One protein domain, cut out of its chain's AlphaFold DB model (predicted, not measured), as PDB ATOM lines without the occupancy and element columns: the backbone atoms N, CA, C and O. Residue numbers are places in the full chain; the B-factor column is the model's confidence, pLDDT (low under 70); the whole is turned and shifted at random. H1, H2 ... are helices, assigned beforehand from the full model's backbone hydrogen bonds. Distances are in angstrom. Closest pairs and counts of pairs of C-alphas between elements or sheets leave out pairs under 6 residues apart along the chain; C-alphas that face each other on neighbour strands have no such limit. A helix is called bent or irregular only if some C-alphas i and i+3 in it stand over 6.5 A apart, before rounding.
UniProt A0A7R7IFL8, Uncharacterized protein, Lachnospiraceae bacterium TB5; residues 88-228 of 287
ATOM      1  N   GLU A  88     216.695 167.491 215.827       65.12
ATOM      2  CA  GLU A  88     216.336 167.932 214.481       65.12
ATOM      3  C   GLU A  88     216.595 166.799 213.489       65.12
ATOM      4  O   GLU A  88     215.700 166.421 212.736       65.12
ATOM      5  N   TYR A  89     217.772 166.169 213.554       63.22
ATOM      6  CA  TYR A  89     218.065 164.942 212.813       63.22
ATOM      7  C   TYR A  89     217.047 163.843 213.122       63.22
ATOM      8  O   TYR A  89     216.487 163.254 212.198       63.22
ATOM      9  N   PHE A  90     216.768 163.568 214.396       69.44
ATOM     10  CA  PHE A  90     215.793 162.551 214.789       69.44
ATOM     11  C   PHE A  90     214.398 162.840 214.211       69.44
ATOM     12  O   PHE A  90     213.796 161.951 213.608       69.44
ATOM     13  N   LEU A  91     213.918 164.083 214.318       70.31
ATOM     14  CA  LEU A  91     212.636 164.526 213.763       70.31
ATOM     15  C   LEU A  91     212.604 164.421 212.235       70.31
ATOM     16  O   LEU A  91     211.616 163.949 211.678       70.31
ATOM     17  N   ASN A  92     213.692 164.798 211.562       67.88
ATOM     18  CA  ASN A  92     213.811 164.763 210.103       67.88
ATOM     19  C   ASN A  92     213.866 163.333 209.536       67.88
ATOM     20  O   ASN A  92     213.522 163.117 208.374       67.88
ATOM     21  N   HIS A  93     214.293 162.353 210.338       70.44
ATOM     22  CA  HIS A  93     214.398 160.947 209.929       70.44
ATOM     23  C   HIS A  93     213.222 160.082 210.398       70.44
ATOM     24  O   HIS A  93     213.116 158.923 209.984       70.44
ATOM     25  N   MET A  94     212.330 160.625 211.229       77.00
ATOM     26  CA  MET A  94     211.120 159.940 211.659       77.00
ATOM     27  C   MET A  94     210.085 159.913 210.532       77.00
ATOM     28  O   MET A  94     209.699 160.948 209.991       77.00
ATOM     29  N   LYS A  95     209.605 158.719 210.178       77.56
ATOM     30  CA  LYS A  95     208.542 158.553 209.177       77.56
ATOM     31  C   LYS A  95     207.181 158.414 209.855       77.56
ATOM     32  O   LYS A  95     207.086 157.989 210.998       77.56
ATOM     33  N   GLY A  96     206.120 158.747 209.122       75.06
ATOM     34  CA  GLY A  96     204.740 158.492 209.551       75.06
ATOM     35  C   GLY A  96     204.081 159.598 210.380       75.06
ATOM     36  O   GLY A  96     202.894 159.477 210.670       75.06
ATOM     37  N   LEU A  97     204.788 160.686 210.702       79.81
ATOM     38  CA  LEU A  97     204.182 161.881 211.294       79.81
ATOM     39  C   LEU A  97     203.648 162.835 210.217       79.81
ATOM     40  O   LEU A  97     204.285 163.064 209.187       79.81
ATOM     41  N   SER A  98     202.479 163.423 210.468       85.44
ATOM     42  CA  SER A  98     201.978 164.566 209.707       85.44
ATOM     43  C   SER A  98     202.786 165.828 210.032       85.44
ATOM     44  O   SER A  98     203.399 165.931 211.094       85.44
ATOM     45  N   LYS A  99     202.732 166.843 209.158       84.25
ATOM     46  CA  LYS A  99     203.383 168.143 209.408       84.25
ATOM     47  C   LYS A  99     202.942 168.767 210.738       84.25
ATOM     48  O   LYS A  99     203.759 169.352 211.436       84.25
ATOM     49  N   GLU A 100     201.663 168.638 211.080       86.38
ATOM     50  CA  GLU A 100     201.119 169.136 212.345       86.38
ATOM     51  C   GLU A 100     201.713 168.383 213.540       86.38
ATOM     52  O   GLU A 100     202.206 169.018 214.465       86.38
ATOM     53  N   GLN A 101     201.773 167.049 213.479       85.62
ATOM     54  CA  GLN A 101     202.383 166.232 214.535       85.62
ATOM     55  C   GLN A 101     203.875 166.537 214.709       85.62
ATOM     56  O   GLN A 101     204.346 166.640 215.840       85.62
ATOM     57  N   THR A 102     204.615 166.733 213.613       82.69
ATOM     58  CA  THR A 102     206.021 167.157 213.659       82.69
ATOM     59  C   THR A 102     206.171 168.520 214.331       82.69
ATOM     60  O   THR A 102     207.038 168.678 215.188       82.69
ATOM     61  N   THR A 103     205.317 169.494 213.998       82.00
ATOM     62  CA  THR A 103     205.320 170.815 214.646       82.00
ATOM     63  C   THR A 103     205.017 170.704 216.139       82.00
ATOM     64  O   THR A 103     205.749 171.268 216.944       82.00
ATOM     65  N   THR A 104     203.988 169.949 216.527       85.50
ATOM     66  CA  THR A 104     203.629 169.725 217.935       85.50
ATOM     67  C   THR A 104     204.774 169.074 218.712       85.50
ATOM     68  O   THR A 104     205.129 169.546 219.791       85.50
ATOM     69  N   LEU A 105     205.402 168.037 218.149       86.12
ATOM     70  CA  LEU A 105     206.549 167.365 218.756       86.12
ATOM     71  C   LEU A 105     207.753 168.306 218.893       86.12
ATOM     72  O   LEU A 105     208.361 168.353 219.961       86.12
ATOM     73  N   LYS A 106     208.049 169.110 217.865       82.75
ATOM     74  CA  LYS A 106     209.102 170.133 217.915       82.75
ATOM     75  C   LYS A 106     208.843 171.148 219.032       82.75
ATOM     76  O   LYS A 106     209.728 171.396 219.847       82.75
ATOM     77  N   SER A 107     207.628 171.689 219.112       79.88
ATOM     78  CA  SER A 107     207.242 172.651 220.152       79.88
ATOM     79  C   SER A 107     207.330 172.061 221.559       79.88
ATOM     80  O   SER A 107     207.776 172.740 222.479       79.88
ATOM     81  N   ALA A 108     206.939 170.796 221.736       85.56
ATOM     82  CA  ALA A 108     207.009 170.131 223.032       85.56
ATOM     83  C   ALA A 108     208.461 169.881 223.471       85.56
ATOM     84  O   ALA A 108     208.797 170.131 224.627       85.56
ATOM     85  N   ILE A 109     209.329 169.458 222.544       83.50
ATOM     86  CA  ILE A 109     210.772 169.312 222.793       83.50
ATOM     87  C   ILE A 109     211.378 170.656 223.206       83.50
ATOM     88  O   ILE A 109     212.054 170.720 224.228       83.50
ATOM     89  N   ASN A 110     211.072 171.735 222.481       78.06
ATOM     90  CA  ASN A 110     211.551 173.076 222.818       78.06
ATOM     91  C   ASN A 110     211.133 173.499 224.226       78.06
ATOM     92  O   ASN A 110     211.977 173.906 225.024       78.06
ATOM     93  N   ALA A 111     209.853 173.318 224.561       79.06
ATOM     94  CA  ALA A 111     209.338 173.633 225.886       79.06
ATOM     95  C   ALA A 111     210.046 172.839 227.001       79.06
ATOM     96  O   ALA A 111     210.359 173.414 228.042       79.06
ATOM     97  N   ALA A 112     210.349 171.554 226.777       83.88
ATOM     98  CA  ALA A 112     211.084 170.728 227.738       83.88
ATOM     99  C   ALA A 112     212.554 171.163 227.877       83.88
ATOM    100  O   ALA A 112     213.102 171.214 228.978       83.88
ATOM    101  N   THR A 113     213.206 171.532 226.771       77.44
ATOM    102  CA  THR A 113     214.579 172.062 226.817       77.44
ATOM    103  C   THR A 113     214.660 173.434 227.477       77.44
ATOM    104  O   THR A 113     215.653 173.748 228.132       77.44
ATOM    105  N   ASP A 114     213.594 174.231 227.393       70.88
ATOM    106  CA  ASP A 114     213.499 175.525 228.058       70.88
ATOM    107  C   ASP A 114     213.496 175.415 229.591       70.88
ATOM    108  O   ASP A 114     213.764 176.395 230.289       70.88
ATOM    109  N   THR A 115     213.238 174.235 230.155       70.50
ATOM    110  CA  THR A 115     213.430 173.966 231.590       70.50
ATOM    111  C   THR A 115     214.894 174.164 232.014       70.50
ATOM    112  O   THR A 115     215.180 174.599 233.136       70.50
ATOM    113  N   LEU A 116     215.835 173.949 231.089       70.38
ATOM    114  CA  LEU A 116     217.270 174.141 231.296       70.38
ATOM    115  C   LEU A 116     217.721 175.596 231.058       70.38
ATOM    116  O   LEU A 116     218.793 175.982 231.521       70.38
ATOM    117  N   SER A 117     216.914 176.423 230.377       56.00
ATOM    118  CA  SER A 117     217.251 177.809 230.029       56.00
ATOM    119  C   SER A 117     216.974 178.778 231.194       56.00
ATOM    120  O   SER A 117     215.966 179.483 231.240       56.00
ATOM    121  N   ASN A 118     217.862 178.819 232.196       50.31
ATOM    122  CA  ASN A 118     217.898 179.929 233.158       50.31
ATOM    123  C   ASN A 118     219.308 180.163 233.726       50.31
ATOM    124  O   ASN A 118     219.951 179.244 234.230       50.31
ATOM    125  N   THR A 119     219.773 181.412 233.665       42.78
ATOM    126  CA  THR A 119     221.146 181.840 233.989       42.78
ATOM    127  C   THR A 119     221.394 182.091 235.482       42.78
ATOM    128  O   THR A 119     222.511 182.427 235.862       42.78
ATOM    129  N   GLN A 120     220.386 181.917 236.346       42.56
ATOM    130  CA  GLN A 120     220.494 182.108 237.803       42.56
ATOM    131  C   GLN A 120     220.323 180.805 238.602       42.56
ATOM    132  O   GLN A 120     219.734 180.805 239.683       42.56
ATOM    133  N   CYS A 121     220.792 179.674 238.073       47.41
ATOM    134  CA  CYS A 121     220.703 178.406 238.796       47.41
ATOM    135  C   CYS A 121     221.693 178.367 239.969       47.41
ATOM    136  O   CYS A 121     222.888 178.600 239.791       47.41
ATOM    137  N   GLN A 122     221.195 178.029 241.161       54.69
ATOM    138  CA  GLN A 122     222.046 177.564 242.255       54.69
ATOM    139  C   GLN A 122     222.531 176.141 241.909       54.69
ATOM    140  O   GLN A 122     221.779 175.358 241.325       54.69
ATOM    141  N   SER A 123     223.786 175.797 242.221       57.34
ATOM    142  CA  SER A 123     224.404 174.521 241.803       57.34
ATOM    143  C   SER A 123     223.632 173.282 242.273       57.34
ATOM    144  O   SER A 123     223.528 172.275 241.580       57.34
ATOM    145  N   ASP A 124     223.008 173.399 243.431       60.19
ATOM    146  CA  ASP A 124     222.249 172.368 244.130       60.19
ATOM    147  C   ASP A 124     220.773 172.254 243.695       60.19
ATOM    148  O   ASP A 124     220.067 171.355 244.155       60.19
ATOM    149  N   THR A 125     220.292 173.128 242.803       71.31
ATOM    150  CA  THR A 125     218.983 172.990 242.144       71.31
ATOM    151  C   THR A 125     219.099 172.569 240.684       71.31
ATOM    152  O   THR A 125     218.104 172.170 240.079       71.31
ATOM    153  N   TYR A 126     220.306 172.566 240.114       75.19
ATOM    154  CA  TYR A 126     220.518 172.165 238.724       75.19
ATOM    155  C   TYR A 126     220.128 170.698 238.476       75.19
ATOM    156  O   TYR A 126     219.487 170.383 237.472       75.19
ATOM    157  N   GLY A 127     220.387 169.810 239.443       80.06
ATOM    158  CA  GLY A 127     219.936 168.415 239.384       80.06
ATOM    159  C   GLY A 127     218.409 168.262 239.330       80.06
ATOM    160  O   GLY A 127     217.898 167.332 238.708       80.06
ATOM    161  N   LEU A 128     217.652 169.194 239.923       84.50
ATOM    162  CA  LEU A 128     216.188 169.177 239.867       84.50
ATOM    163  C   LEU A 128     215.688 169.448 238.444       84.50
ATOM    164  O   LEU A 128     214.777 168.770 237.971       84.50
ATOM    165  N   ARG A 129     216.322 170.396 237.744       84.00
ATOM    166  CA  ARG A 129     216.003 170.724 236.348       84.00
ATOM    167  C   ARG A 129     216.260 169.547 235.429       84.00
ATOM    168  O   ARG A 129     215.370 169.186 234.673       84.00
ATOM    169  N   ILE A 130     217.429 168.911 235.536       84.94
ATOM    170  CA  ILE A 130     217.761 167.744 234.705       84.94
ATOM    171  C   ILE A 130     216.755 166.609 234.951       84.94
ATOM    172  O   ILE A 130     216.240 166.026 233.995       84.94
ATOM    173  N   ALA A 131     216.427 166.321 236.217       89.81
ATOM    174  CA  ALA A 131     215.446 165.292 236.562       89.81
ATOM    175  C   ALA A 131     214.051 165.594 235.983       89.81
ATOM    176  O   ALA A 131     213.406 164.699 235.429       89.81
ATOM    177  N   GLN A 132     213.601 166.849 236.059       91.75
ATOM    178  CA  GLN A 132     212.330 167.261 235.475       91.75
ATOM    179  C   GLN A 132     212.339 167.216 233.949       91.75
ATOM    180  O   GLN A 132     211.406 166.672 233.365       91.75
ATOM    181  N   THR A 133     213.383 167.731 233.304       88.06
ATOM    182  CA  THR A 133     213.523 167.683 231.848       88.06
ATOM    183  C   THR A 133     213.477 166.240 231.346       88.06
ATOM    184  O   THR A 133     212.789 165.955 230.369       88.06
ATOM    185  N   ASN A 134     214.116 165.293 232.047       90.38
ATOM    186  CA  ASN A 134     214.008 163.874 231.700       90.38
ATOM    187  C   ASN A 134     212.551 163.365 231.801       90.38
ATOM    188  O   ASN A 134     212.062 162.683 230.901       90.38
ATOM    189  N   LEU A 135     211.814 163.731 232.859       94.44
ATOM    190  CA  LEU A 135     210.388 163.391 232.972       94.44
ATOM    191  C   LEU A 135     209.550 164.002 231.837       94.44
ATOM    192  O   LEU A 135     208.707 163.310 231.269       94.44
ATOM    193  N   GLU A 136     209.767 165.276 231.512       93.81
ATOM    194  CA  GLU A 136     209.074 165.986 230.430       93.81
ATOM    195  C   GLU A 136     209.290 165.275 229.094       93.81
ATOM    196  O   GLU A 136     208.331 165.000 228.375       93.81
ATOM    197  N   PHE A 137     210.525 164.870 228.800       92.69
ATOM    198  CA  PHE A 137     210.833 164.085 227.614       92.69
ATOM    199  C   PHE A 137     210.185 162.701 227.615       92.69
ATOM    200  O   PHE A 137     209.618 162.303 226.601       92.69
ATOM    201  N   LYS A 138     210.192 161.979 228.739       93.56
ATOM    202  CA  LYS A 138     209.467 160.700 228.854       93.56
ATOM    203  C   LYS A 138     207.970 160.881 228.605       93.56
ATOM    204  O   LYS A 138     207.360 160.062 227.921       93.56
ATOM    205  N   TYR A 139     207.390 161.973 229.103       95.19
ATOM    206  CA  TYR A 139     205.995 162.320 228.849       95.19
ATOM    207  C   TYR A 139     205.741 162.600 227.361       95.19
ATOM    208  O   TYR A 139     204.813 162.044 226.778       95.19
ATOM    209  N   ILE A 140     206.604 163.388 226.714       93.69
ATOM    210  CA  ILE A 140     206.549 163.667 225.270       93.69
ATOM    211  C   ILE A 140     206.659 162.377 224.450       93.69
ATOM    212  O   ILE A 140     205.870 162.168 223.528       93.69
ATOM    213  N   SER A 141     207.599 161.498 224.804       93.75
ATOM    214  CA  SER A 141     207.820 160.201 224.154       93.75
ATOM    215  C   SER A 141     206.548 159.351 224.152       93.75
ATOM    216  O   SER A 141     206.114 158.855 223.113       93.75
ATOM    217  N   GLU A 142     205.875 159.270 225.299       94.62
ATOM    218  CA  GLU A 142     204.658 158.473 225.454       94.62
ATOM    219  C   GLU A 142     203.460 159.026 224.661       94.62
ATOM    220  O   GLU A 142     202.544 158.274 224.322       94.62
ATOM    221  N   ARG A 143     203.428 160.331 224.353       93.44
ATOM    222  CA  ARG A 143     202.260 160.976 223.715       93.44
ATOM    223  C   ARG A 143     202.435 161.296 222.246       93.44
ATOM    224  O   ARG A 143     201.471 161.187 221.492       93.44
ATOM    225  N   LEU A 144     203.631 161.699 221.844       91.25
ATOM    226  CA  LEU A 144     203.878 162.248 220.514       91.25
ATOM    227  C   LEU A 144     204.816 161.391 219.670       91.25
ATOM    228  O   LEU A 144     204.762 161.476 218.443       91.25
ATOM    229  N   VAL A 145     205.668 160.575 220.294       89.81
ATOM    230  CA  VAL A 145     206.622 159.737 219.563       89.81
ATOM    231  C   VAL A 145     205.956 158.398 219.213       89.81
ATOM    232  O   VAL A 145     205.451 157.707 220.111       89.81
ATOM    233  N   PRO A 146     205.932 157.998 217.923       88.94
ATOM    234  CA  PRO A 146     205.425 156.693 217.519       88.94
ATOM    235  C   PRO A 146     206.199 155.573 218.210       88.94
ATOM    236  O   PRO A 146     207.410 155.678 218.390       88.94
ATOM    237  N   GLU A 147     205.499 154.493 218.563       91.69
ATOM    238  CA  GLU A 147     206.036 153.384 219.364       91.69
ATOM    239  C   GLU A 147     207.373 152.849 218.827       91.69
ATOM    240  O   GLU A 147     208.322 152.696 219.592       91.69
ATOM    241  N   GLU A 148     207.497 152.700 217.504       90.12
ATOM    242  CA  GLU A 148     208.716 152.222 216.832       90.12
ATOM    243  C   GLU A 148     209.953 153.130 217.005       90.12
ATOM    244  O   GLU A 148     211.077 152.683 216.776       90.12
ATOM    245  N   TYR A 149     209.778 154.388 217.430       88.38
ATOM    246  CA  TYR A 149     210.867 155.345 217.667       88.38
ATOM    247  C   TYR A 149     211.071 155.709 219.143       88.38
ATOM    248  O   TYR A 149     212.038 156.413 219.445       88.38
ATOM    249  N   ARG A 150     210.208 155.253 220.064       89.00
ATOM    250  CA  ARG A 150     210.257 155.656 221.485       89.00
ATOM    251  C   ARG A 150     211.566 155.277 222.159       89.00
ATOM    252  O   ARG A 150     212.168 156.122 222.812       89.00
ATOM    253  N   ASP A 151     212.054 154.058 221.946       87.44
ATOM    254  CA  ASP A 151     213.316 153.600 222.546       87.44
ATOM    255  C   ASP A 151     214.507 154.433 222.068       87.44
ATOM    256  O   ASP A 151     215.371 154.821 222.859       87.44
ATOM    257  N   LYS A 152     214.529 154.769 220.772       83.00
ATOM    258  CA  LYS A 152     215.573 155.617 220.193       83.00
ATOM    259  C   LYS A 152     215.496 157.039 220.750       83.00
ATOM    260  O   LYS A 152     216.525 157.594 221.118       83.00
ATOM    261  N   PHE A 153     214.296 157.609 220.845       84.62
ATOM    262  CA  PHE A 153     214.077 158.924 221.452       84.62
ATOM    263  C   PHE A 153     214.531 158.961 222.913       84.62
ATOM    264  O   PHE A 153     215.306 159.833 223.292       84.62
ATOM    265  N   ASN A 154     214.103 157.985 223.713       85.12
ATOM    266  CA  ASN A 154     214.465 157.886 225.125       85.12
ATOM    267  C   ASN A 154     215.983 157.720 225.298       85.12
ATOM    268  O   ASN A 154     216.563 158.357 226.168       85.12
ATOM    269  N   SER A 155     216.640 156.960 224.415       81.62
ATOM    270  CA  SER A 155     218.103 156.828 224.425       81.62
ATOM    271  C   SER A 155     218.816 158.163 224.164       81.62
ATOM    272  O   SER A 155     219.811 158.450 224.823       81.62
ATOM    273  N   TYR A 156     218.309 159.005 223.252       78.62
ATOM    274  CA  TYR A 156     218.860 160.354 223.033       78.62
ATOM    275  C   TYR A 156     218.665 161.268 224.244       78.62
ATOM    276  O   TYR A 156     219.558 162.036 224.588       78.62
ATOM    277  N   VAL A 157     217.504 161.191 224.893       82.12
ATOM    278  CA  VAL A 157     217.203 161.967 226.104       82.12
ATOM    279  C   VAL A 157     218.133 161.564 227.250       82.12
ATOM    280  O   VAL A 157     218.690 162.431 227.928       82.12
ATOM    281  N   ASP A 158     218.320 160.260 227.458       80.94
ATOM    282  CA  ASP A 158     219.213 159.737 228.491       80.94
ATOM    283  C   ASP A 158     220.662 160.172 228.229       80.94
ATOM    284  O   ASP A 158     221.333 160.651 229.141       80.94
ATOM    285  N   ASP A 159     221.138 160.093 226.984       76.69
ATOM    286  CA  ASP A 159     222.469 160.581 226.605       76.69
ATOM    287  C   ASP A 159     222.623 162.094 226.845       76.69
ATOM    288  O   ASP A 159     223.535 162.520 227.554       76.69
ATOM    289  N   MET A 160     221.677 162.910 226.372       76.25
ATOM    290  CA  MET A 160     221.698 164.365 226.564       76.25
ATOM    291  C   MET A 160     221.718 164.751 228.054       76.25
ATOM    292  O   MET A 160     222.498 165.607 228.475       76.25
ATOM    293  N   THR A 161     220.876 164.126 228.880       76.56
ATOM    294  CA  THR A 161     220.811 164.425 230.322       76.56
ATOM    295  C   THR A 161     222.046 163.935 231.084       76.56
ATOM    296  O   THR A 161     222.495 164.605 232.023       76.56
ATOM    297  N   ASN A 162     222.663 162.831 230.647       75.25
ATOM    298  CA  ASN A 162     223.957 162.376 231.157       75.25
ATOM    299  C   ASN A 162     225.086 163.348 230.786       75.25
ATOM    300  O   ASN A 162     225.893 163.699 231.646       75.25
ATOM    301  N   GLN A 163     225.128 163.829 229.542       69.88
ATOM    302  CA  GLN A 163     226.120 164.813 229.100       69.88
ATOM    303  C   GLN A 163     226.000 166.130 229.871       69.88
ATOM    304  O   GLN A 163     227.011 166.652 230.335       69.88
ATOM    305  N   LEU A 164     224.780 166.628 230.096       72.94
ATOM    306  CA  LEU A 164     224.538 167.810 230.935       72.94
ATOM    307  C   LEU A 164     225.050 167.615 232.364       72.94
ATOM    308  O   LEU A 164     225.700 168.500 232.920       72.94
ATOM    309  N   SER A 165     224.793 166.442 232.946       74.69
ATOM    310  CA  SER A 165     225.262 166.115 234.295       74.69
ATOM    311  C   SER A 165     226.791 166.078 234.363       74.69
ATOM    312  O   SER A 165     227.387 166.659 235.268       74.69
ATOM    313  N   ASN A 166     227.438 165.455 233.374       71.88
ATOM    314  CA  ASN A 166     228.896 165.390 233.278       71.88
ATOM    315  C   ASN A 166     229.523 166.770 233.052       71.88
ATOM    316  O   ASN A 166     230.540 167.088 233.666       71.88
ATOM    317  N   HIS A 167     228.910 167.598 232.206       69.38
ATOM    318  CA  HIS A 167     229.357 168.964 231.956       69.38
ATOM    319  C   HIS A 167     229.342 169.793 233.244       69.38
ATOM    320  O   HIS A 167     230.322 170.468 233.551       69.38
ATOM    321  N   PHE A 168     228.277 169.684 234.044       72.56
ATOM    322  CA  PHE A 168     228.186 170.390 235.320       72.56
ATOM    323  C   PHE A 168     229.264 169.937 236.319       72.56
ATOM    324  O   PHE A 168     229.954 170.765 236.909       72.56
ATOM    325  N   VAL A 169     229.486 168.624 236.438       73.44
ATOM    326  CA  VAL A 169     230.571 168.068 237.269       73.44
ATOM    327  C   VAL A 169     231.945 168.564 236.805       73.44
ATOM    328  O   VAL A 169     232.797 168.899 237.627       73.44
ATOM    329  N   ASN A 170     232.182 168.634 235.495       69.50
ATOM    330  CA  ASN A 170     233.439 169.147 234.953       69.50
ATOM    331  C   ASN A 170     233.610 170.646 235.219       69.50
ATOM    332  O   ASN A 170     234.705 171.071 235.584       69.50
ATOM    333  N   PHE A 171     232.541 171.437 235.114       68.31
ATOM    334  CA  PHE A 171     232.559 172.849 235.489       68.31
ATOM    335  C   PHE A 171     232.961 173.040 236.959       68.31
ATOM    336  O   PHE A 171     233.839 173.853 237.256       68.31
ATOM    337  N   GLU A 172     232.396 172.250 237.877       70.50
ATOM    338  CA  GLU A 172     232.775 172.280 239.294       70.50
ATOM    339  C   GLU A 172     234.252 171.915 239.516       70.50
ATOM    340  O   GLU A 172     234.936 172.578 240.301       70.50
ATOM    341  N   LYS A 173     234.782 170.923 238.786       73.00
ATOM    342  CA  LYS A 173     236.213 170.571 238.825       73.00
ATOM    343  C   LYS A 173     237.099 171.713 238.338       73.00
ATOM    344  O   LYS A 173     238.047 172.070 239.032       73.00
ATOM    345  N   ILE A 174     236.777 172.312 237.191       71.44
ATOM    346  CA  ILE A 174     237.531 173.442 236.629       71.44
ATOM    347  C   ILE A 174     237.533 174.613 237.615       71.44
ATOM    348  O   ILE A 174     238.577 175.220 237.859       71.44
ATOM    349  N   PHE A 175     236.387 174.917 238.228       72.44
ATOM    350  CA  PHE A 175     236.301 175.964 239.240       72.44
ATOM    351  C   PHE A 175     237.189 175.650 240.453       72.44
ATOM    352  O   PHE A 175     237.982 176.495 240.872       72.44
ATOM    353  N   ALA A 176     237.137 174.420 240.971       74.12
ATOM    354  CA  ALA A 176     237.992 173.974 242.067       74.12
ATOM    355  C   ALA A 176     239.493 174.084 241.722       74.12
ATOM    356  O   ALA A 176     240.282 174.595 242.520       74.12
ATOM    357  N   GLU A 177     239.892 173.685 240.513       73.38
ATOM    358  CA  GLU A 177     241.264 173.814 240.010       73.38
ATOM    359  C   GLU A 177     241.709 175.279 239.911       73.38
ATOM    360  O   GLU A 177     242.820 175.618 240.330       73.38
ATOM    361  N   GLN A 178     240.837 176.180 239.448       71.12
ATOM    362  CA  GLN A 178     241.106 177.621 239.433       71.12
ATOM    363  C   GLN A 178     241.273 178.191 240.852       71.12
ATOM    364  O   GLN A 178     242.175 179.000 241.090       71.12
ATOM    365  N   MET A 179     240.466 177.740 241.821       74.56
ATOM    366  CA  MET A 179     240.623 178.124 243.231       74.56
ATOM    367  C   MET A 179     241.968 177.659 243.806       74.56
ATOM    368  O   MET A 179     242.612 178.403 244.547       74.56
ATOM    369  N   ILE A 180     242.414 176.449 243.461       79.81
ATOM    370  CA  ILE A 180     243.719 175.905 243.874       79.81
ATOM    371  C   ILE A 180     244.865 176.701 243.230       79.81
ATOM    372  O   ILE A 180     245.854 177.027 243.898       79.81
ATOM    373  N   GLY A 181     244.722 177.021 241.942       71.69
ATOM    374  CA  GLY A 181     245.711 177.724 241.127       71.69
ATOM    375  C   GLY A 181     245.793 179.234 241.363       71.69
ATOM    376  O   GLY A 181     246.702 179.874 240.833       71.69
ATOM    377  N   THR A 182     244.889 179.821 242.156       74.31
ATOM    378  CA  THR A 182     244.868 181.273 242.379       74.31
ATOM    379  C   THR A 182     246.149 181.780 243.046       74.31
ATOM    380  O   THR A 182     246.668 181.185 243.994       74.31
ATOM    381  N   ASN A 183     246.652 182.918 242.571       82.38
ATOM    382  CA  ASN A 183     247.790 183.630 243.162       82.38
ATOM    383  C   ASN A 183     247.386 184.990 243.751       82.38
ATOM    384  O   ASN A 183     248.250 185.752 244.177       82.38
ATOM    385  N   ASP A 184     246.087 185.297 243.787       77.94
ATOM    386  CA  ASP A 184     245.575 186.504 244.432       77.94
ATOM    387  C   ASP A 184     245.749 186.395 245.955       77.94
ATOM    388  O   ASP A 184     245.152 185.533 246.604       77.94
ATOM    389  N   SER A 185     246.569 187.274 246.534       74.69
ATOM    390  CA  SER A 185     246.897 187.255 247.962       74.69
ATOM    391  C   SER A 185     245.671 187.369 248.874       74.69
ATOM    392  O   SER A 185     245.658 186.757 249.941       74.69
ATOM    393  N   ASN A 186     244.629 188.107 248.476       70.50
ATOM    394  CA  ASN A 186     243.407 188.230 249.272       70.50
ATOM    395  C   ASN A 186     242.625 186.914 249.256       70.50
ATOM    396  O   ASN A 186     242.221 186.428 250.311       70.50
ATOM    397  N   LEU A 187     242.468 186.294 248.084       62.09
ATOM    398  CA  LEU A 187     241.776 185.005 247.961       62.09
ATOM    399  C   LEU A 187     242.540 183.877 248.671       62.09
ATOM    400  O   LEU A 187     241.936 183.052 249.362       62.09
ATOM    401  N   VAL A 188     243.872 183.878 248.576       70.19
ATOM    402  CA  VAL A 188     244.735 182.939 249.305       70.19
ATOM    403  C   VAL A 188     244.569 183.102 250.817       70.19
ATOM    404  O   VAL A 188     244.343 182.104 251.503       70.19
ATOM    405  N   ASN A 189     244.594 184.334 251.335       74.69
ATOM    406  CA  ASN A 189     244.378 184.609 252.762       74.69
ATOM    407  C   ASN A 189     242.969 184.215 253.238       74.69
ATOM    408  O   ASN A 189     242.796 183.818 254.388       74.69
ATOM    409  N   LEU A 190     241.968 184.254 252.352       78.19
ATOM    410  CA  LEU A 190     240.602 183.770 252.603       78.19
ATOM    411  C   LEU A 190     240.447 182.239 252.471       78.19
ATOM    412  O   LEU A 190     239.321 181.715 252.504       78.19
ATOM    413  N   GLY A 191     241.557 181.515 252.300       78.12
ATOM    414  CA  GLY A 191     241.609 180.056 252.289       78.12
ATOM    415  C   GLY A 191     241.162 179.402 250.979       78.12
ATOM    416  O   GLY A 191     240.856 178.210 250.984       78.12
ATOM    417  N   TRP A 192     241.114 180.133 249.858       77.56
ATOM    418  CA  TRP A 192     240.606 179.605 248.580       77.56
ATOM    419  C   TRP A 192     241.340 178.356 248.094       77.56
ATOM    420  O   TRP A 192     240.697 177.430 247.612       77.56
ATOM    421  N   LYS A 193     242.660 178.275 248.295       78.00
ATOM    422  CA  LYS A 193     243.429 177.089 247.895       78.00
ATOM    423  C   LYS A 193     242.980 175.822 248.613       78.00
ATOM    424  O   LYS A 193     242.932 174.767 247.992       78.00
ATOM    425  N   GLN A 194     242.673 175.914 249.908       85.75
ATOM    426  CA  GLN A 194     242.185 174.762 250.665       85.75
ATOM    427  C   GLN A 194     240.743 174.432 250.275       85.75
ATOM    428  O   GLN A 194     240.452 173.277 250.000       85.75
ATOM    429  N   LYS A 195     239.886 175.448 250.126       77.81
ATOM    430  CA  LYS A 195     238.501 175.266 249.660       77.81
ATOM    431  C   LYS A 195     238.426 174.570 248.301       77.81
ATOM    432  O   LYS A 195     237.602 173.685 248.126       77.81
ATOM    433  N   GLY A 196     239.298 174.941 247.362       73.69
ATOM    434  CA  GLY A 196     239.379 174.281 246.062       73.69
ATOM    435  C   GLY A 196     239.780 172.807 246.174       73.69
ATOM    436  O   GLY A 196     239.185 171.970 245.510       73.69
ATOM    437  N   LYS A 197     240.727 172.458 247.060       88.12
ATOM    438  CA  LYS A 197     241.082 171.048 247.320       88.12
ATOM    439  C   LYS A 197     239.905 170.268 247.897       88.12
ATOM    440  O   LYS A 197     239.571 169.217 247.367       88.12
ATOM    441  N   ASP A 198     239.254 170.814 248.923       83.56
ATOM    442  CA  ASP A 198     238.115 170.163 249.578       83.56
ATOM    443  C   ASP A 198     236.947 169.964 248.593       83.56
ATOM    444  O   ASP A 198     236.300 168.915 248.583       83.56
ATOM    445  N   MET A 199     236.700 170.951 247.722       81.19
ATOM    446  CA  MET A 199     235.707 170.859 246.651       81.19
ATOM    447  C   MET A 199     236.072 169.766 245.644       81.19
ATOM    448  O   MET A 199     235.235 168.921 245.342       81.19
ATOM    449  N   LEU A 200     237.321 169.729 245.170       83.56
ATOM    450  CA  LEU A 200     237.781 168.721 244.213       83.56
ATOM    451  C   LEU A 200     237.708 167.300 244.794       83.56
ATOM    452  O   LEU A 200     237.268 166.382 244.101       83.56
ATOM    453  N   ASP A 201     238.082 167.119 246.061       86.12
ATOM    454  CA  ASP A 201     237.960 165.842 246.774       86.12
ATOM    455  C   ASP A 201     236.491 165.404 246.885       86.12
ATOM    456  O   ASP A 201     236.167 164.235 246.669       86.12
ATOM    457  N   THR A 202     235.590 166.349 247.162       79.81
ATOM    458  CA  THR A 202     234.147 166.094 247.270       79.81
ATOM    459  C   THR A 202     233.540 165.689 245.920       79.81
ATOM    460  O   THR A 202     232.828 164.683 245.850       79.81
ATOM    461  N   VAL A 203     233.874 166.411 244.843       76.94
ATOM    462  CA  VAL A 203     233.410 166.117 243.476       76.94
ATOM    463  C   VAL A 203     233.971 164.782 242.974       76.94
ATOM    464  O   VAL A 203     233.244 163.964 242.412       76.94
ATOM    465  N   ASN A 204     235.257 164.502 243.213       82.88
ATOM    466  CA  ASN A 204     235.874 163.224 242.833       82.88
ATOM    467  C   ASN A 204     235.345 162.042 243.658       82.88
ATOM    468  O   ASN A 204     235.279 160.923 243.151       82.88
ATOM    469  N   GLY A 205     234.952 162.282 244.911       77.12
ATOM    470  CA  GLY A 205     234.261 161.307 245.753       77.12
ATOM    471  C   GLY A 205     232.791 161.090 245.379       77.12
ATOM    472  O   GLY A 205     232.153 160.198 245.937       77.12
ATOM    473  N   GLY A 206     232.253 161.894 244.458       70.31
ATOM    474  CA  GLY A 206     230.855 161.885 244.043       70.31
ATOM    475  C   GLY A 206     229.864 162.210 245.159       70.31
ATOM    476  O   GLY A 206     228.772 161.639 245.242       70.31
ATOM    477  N   MET A 207     230.304 163.070 246.078       70.88
ATOM    478  CA  MET A 207     229.559 163.508 247.258       70.88
ATOM    479  C   MET A 207     229.258 165.007 247.217       70.88
ATOM    480  O   MET A 207     228.846 165.568 248.231       70.88
ATOM    481  N   ASP A 208     229.474 165.665 246.079       73.50
ATOM    482  CA  ASP A 208     229.131 167.074 245.915       73.50
ATOM    483  C   ASP A 208     227.613 167.285 245.958       73.50
ATOM    484  O   ASP A 208     226.803 166.355 245.804       73.50
ATOM    485  N   ASP A 209     227.231 168.530 246.245       70.12
ATOM    486  CA  ASP A 209     225.837 168.919 246.431       70.12
ATOM    487  C   ASP A 209     225.023 168.674 245.147       70.12
ATOM    488  O   ASP A 209     223.854 168.278 245.226       70.12
ATOM    489  N   PHE A 210     225.634 168.820 243.964       76.00
ATOM    490  CA  PHE A 210     224.981 168.537 242.691       76.00
ATOM    491  C   PHE A 210     224.706 167.040 242.513       76.00
ATOM    492  O   PHE A 210     223.554 166.655 242.327       76.00
ATOM    493  N   GLN A 211     225.705 166.164 242.627       75.19
ATOM    494  CA  GLN A 211     225.506 164.722 242.438       75.19
ATOM    495  C   GLN A 211     224.567 164.114 243.489       75.19
ATOM    496  O   GLN A 211     223.753 163.233 243.178       75.19
ATOM    497  N   SER A 212     224.640 164.602 244.730       77.38
ATOM    498  CA  SER A 212     223.754 164.176 245.817       77.38
ATOM    499  C   SER A 212     222.302 164.582 245.552       77.38
ATOM    500  O   SER A 212     221.396 163.745 245.634       77.38
ATOM    501  N   SER A 213     222.076 165.847 245.184       77.06
ATOM    502  CA  SER A 213     220.741 166.365 244.873       77.06
ATOM    503  C   SER A 213     220.175 165.750 243.590       77.06
ATOM    504  O   SER A 213     219.029 165.305 243.577       77.06
ATOM    505  N   MET A 214     220.989 165.591 242.544       82.12
ATOM    506  CA  MET A 214     220.610 164.935 241.292       82.12
ATOM    507  C   MET A 214     220.117 163.503 241.527       82.12
ATOM    508  O   MET A 214     219.074 163.110 241.001       82.12
ATOM    509  N   ARG A 215     220.805 162.724 242.376       81.38
ATOM    510  CA  ARG A 215     220.367 161.369 242.751       81.38
ATOM    511  C   ARG A 215     219.022 161.392 243.472       81.38
ATOM    512  O   ARG A 215     218.145 160.591 243.148       81.38
ATOM    513  N   GLN A 216     218.857 162.302 244.430       84.12
ATOM    514  CA  GLN A 216     217.612 162.462 245.180       84.12
ATOM    515  C   GLN A 216     216.444 162.829 244.256       84.12
ATOM    516  O   GLN A 216     215.391 162.191 244.311       84.12
ATOM    517  N   PHE A 217     216.615 163.829 243.392       88.50
ATOM    518  CA  PHE A 217     215.564 164.272 242.480       88.50
ATOM    519  C   PHE A 217     215.251 163.208 241.431       88.50
ATOM    520  O   PHE A 217     214.086 162.876 241.244       88.50
ATOM    521  N   THR A 218     216.259 162.566 240.839       87.50
ATOM    522  CA  THR A 218     216.043 161.442 239.912       87.50
ATOM    523  C   THR A 218     215.190 160.342 240.550       87.50
ATOM    524  O   THR A 218     214.251 159.845 239.930       87.50
ATOM    525  N   GLN A 219     215.447 159.991 241.814       86.56
ATOM    526  CA  GLN A 219     214.636 159.004 242.537       86.56
ATOM    527  C   GLN A 219     213.186 159.454 242.742       86.56
ATOM    528  O   GLN A 219     212.277 158.640 242.584       86.56
ATOM    529  N   LEU A 220     212.960 160.729 243.069       90.25
ATOM    530  CA  LEU A 220     211.613 161.283 243.220       90.25
ATOM    531  C   LEU A 220     210.834 161.225 241.896       90.25
ATOM    532  O   LEU A 220     209.689 160.777 241.882       90.25
ATOM    533  N   TYR A 221     211.464 161.623 240.789       92.00
ATOM    534  CA  TYR A 221     210.830 161.687 239.470       92.00
ATOM    535  C   TYR A 221     210.648 160.313 238.808       92.00
ATOM    536  O   TYR A 221     209.662 160.112 238.102       92.00
ATOM    537  N   ASN A 222     211.513 159.330 239.084       86.88
ATOM    538  CA  ASN A 222     211.350 157.955 238.585       86.88
ATOM    539  C   ASN A 222     210.066 157.263 239.083       86.88
ATOM    540  O   ASN A 222     209.656 156.258 238.508       86.88
ATOM    541  N   GLY A 223     209.436 157.776 240.145       83.88
ATOM    542  CA  GLY A 223     208.155 157.274 240.649       83.88
ATOM    543  C   GLY A 223     206.918 157.783 239.896       83.88
ATOM    544  O   GLY A 223     205.804 157.392 240.249       83.88
ATOM    545  N   VAL A 224     207.079 158.671 238.909       93.06
ATOM    546  CA  VAL A 224     205.962 159.220 238.124       93.06
ATOM    547  C   VAL A 224     205.581 158.254 237.006       93.06
ATOM    548  O   VAL A 224     206.422 157.845 236.208       93.06
ATOM    549  N   ASP A 225     204.294 157.924 236.924       91.75
ATOM    550  CA  ASP A 225     203.755 157.081 235.861       91.75
ATOM    551  C   ASP A 225     203.291 157.964 234.700       91.75
ATOM    552  O   ASP A 225     202.180 158.494 234.705       91.75
ATOM    553  N   VAL A 226     204.152 158.129 233.694       91.56
ATOM    554  CA  VAL A 226     203.851 158.953 232.513       91.56
ATOM    555  C   VAL A 226     202.756 158.363 231.618       91.56
ATOM    556  O   VAL A 226     202.194 159.092 230.794       91.56
ATOM    557  N   GLN A 227     202.406 157.080 231.781       89.50
ATOM    558  CA  GLN A 227     201.360 156.418 230.998       89.50
ATOM    559  C   GLN A 227     199.955 156.783 231.492       89.50
ATOM    560  O   GLN A 227     199.030 156.880 230.679       89.50
ATOM    561  N   ASP A 228     199.793 157.090 232.780       90.19
ATOM    562  CA  ASP A 228     198.535 157.570 233.355       90.19
ATOM    563  C   ASP A 228     198.500 159.105 233.437       90.19
ATOM    564  O   ASP A 228     198.752 159.720 234.477       90.19
TER     565      ASP A 228
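AT A GLANCE: This is residues 88 to 228 of the 287 residues of an uncharacterized protein of Lachnospiraceae bacterium TB5 (UniProt A0A7R7IFL8). A long helix, H4, runs nearly the full length of a rod; H3 folds back along its first half with H2 beyond it, while H6 folds back along its second half. H7 carries the return on past H6 and packs on H3, the short H5 sits at the turn between H4 and H6, and the short H1 lies at the opposite end of the rod, close to H2 and H4. The printed part has 141 residues with seven named helices, H1 to H7 in order, and no named strand; the class is all helix. The whole is loose, with a radius of gyration of the C-alphas of 19.3 A, and spans 63 by 29 by 22 A.

IN THESE COORDINATES: H4, residues 147 to 181, is the longest helix, 51.4 A from C-alpha 147 at (206.036, 153.384, 219.364) to C-alpha 181 at (245.711, 177.724, 241.127). Before it come H1, residues 88 to 93, H2, residues 99 to 113 and 21.1 A long, and H3, residues 123 to 144 and 32.0 A long. After it come H5, residues 185 to 189, H6, residues 192 to 204 and 18.0 A long, and H7, residues 209 to 221 and 18.1 A long, ending at C-alpha 221 at (210.830, 161.687, 239.470). H4 is irregular, with C-alphas 148 and 151 7.5 A apart; H3 is only just irregular, with C-alphas 124 and 127 6.6 A apart.

HOW THE PARTS SIT: H4 touches H3 with residues 150 to 165 alone; this helical hairpin has a shallow tilt of 11 degrees, opposite ways, and its closest C-alphas, of Ser 141 and Arg 150, are 5.8 A apart. H3 is the hub, touching three helices. With H2 it forms another helical hairpin, at a shallow tilt of 16 degrees, closest at the C-alphas of Ala 112 and Thr 133, 5.7 A. H3 and H7 touch and run the same way at a shallow tilt of 30 degrees, the C-alphas of Gly 127 and Met 214 closest at 4.0 A. H4 touches H6 with residues 169 to 181 alone, opposite ways at a shallow tilt of 27 degrees; the closest C-alphas, of Ile 180 and Lys 193, are 4.2 A apart. H1 is close to H2 but not clearly touching it, with the closest C-alphas, of Leu 91 and Thr 102, 7.1 A apart. H5 and H6 meet only through their link. H2 and H4 are apart. Every O i to N i+4 pair is within hydrogen-bond range in H1, H2, H5, H6 and H7; in H3 16 of 18 are, and in H4 29 of 31.

THE WHOLE: The two C-alphas farthest apart, of Gly 96 and Asn 189, are 64.2 A apart. The printed part has no cut and no long link. The mean pLDDT of the printed part is 78.8, and residues 117 to 124 are among the 17 under 70.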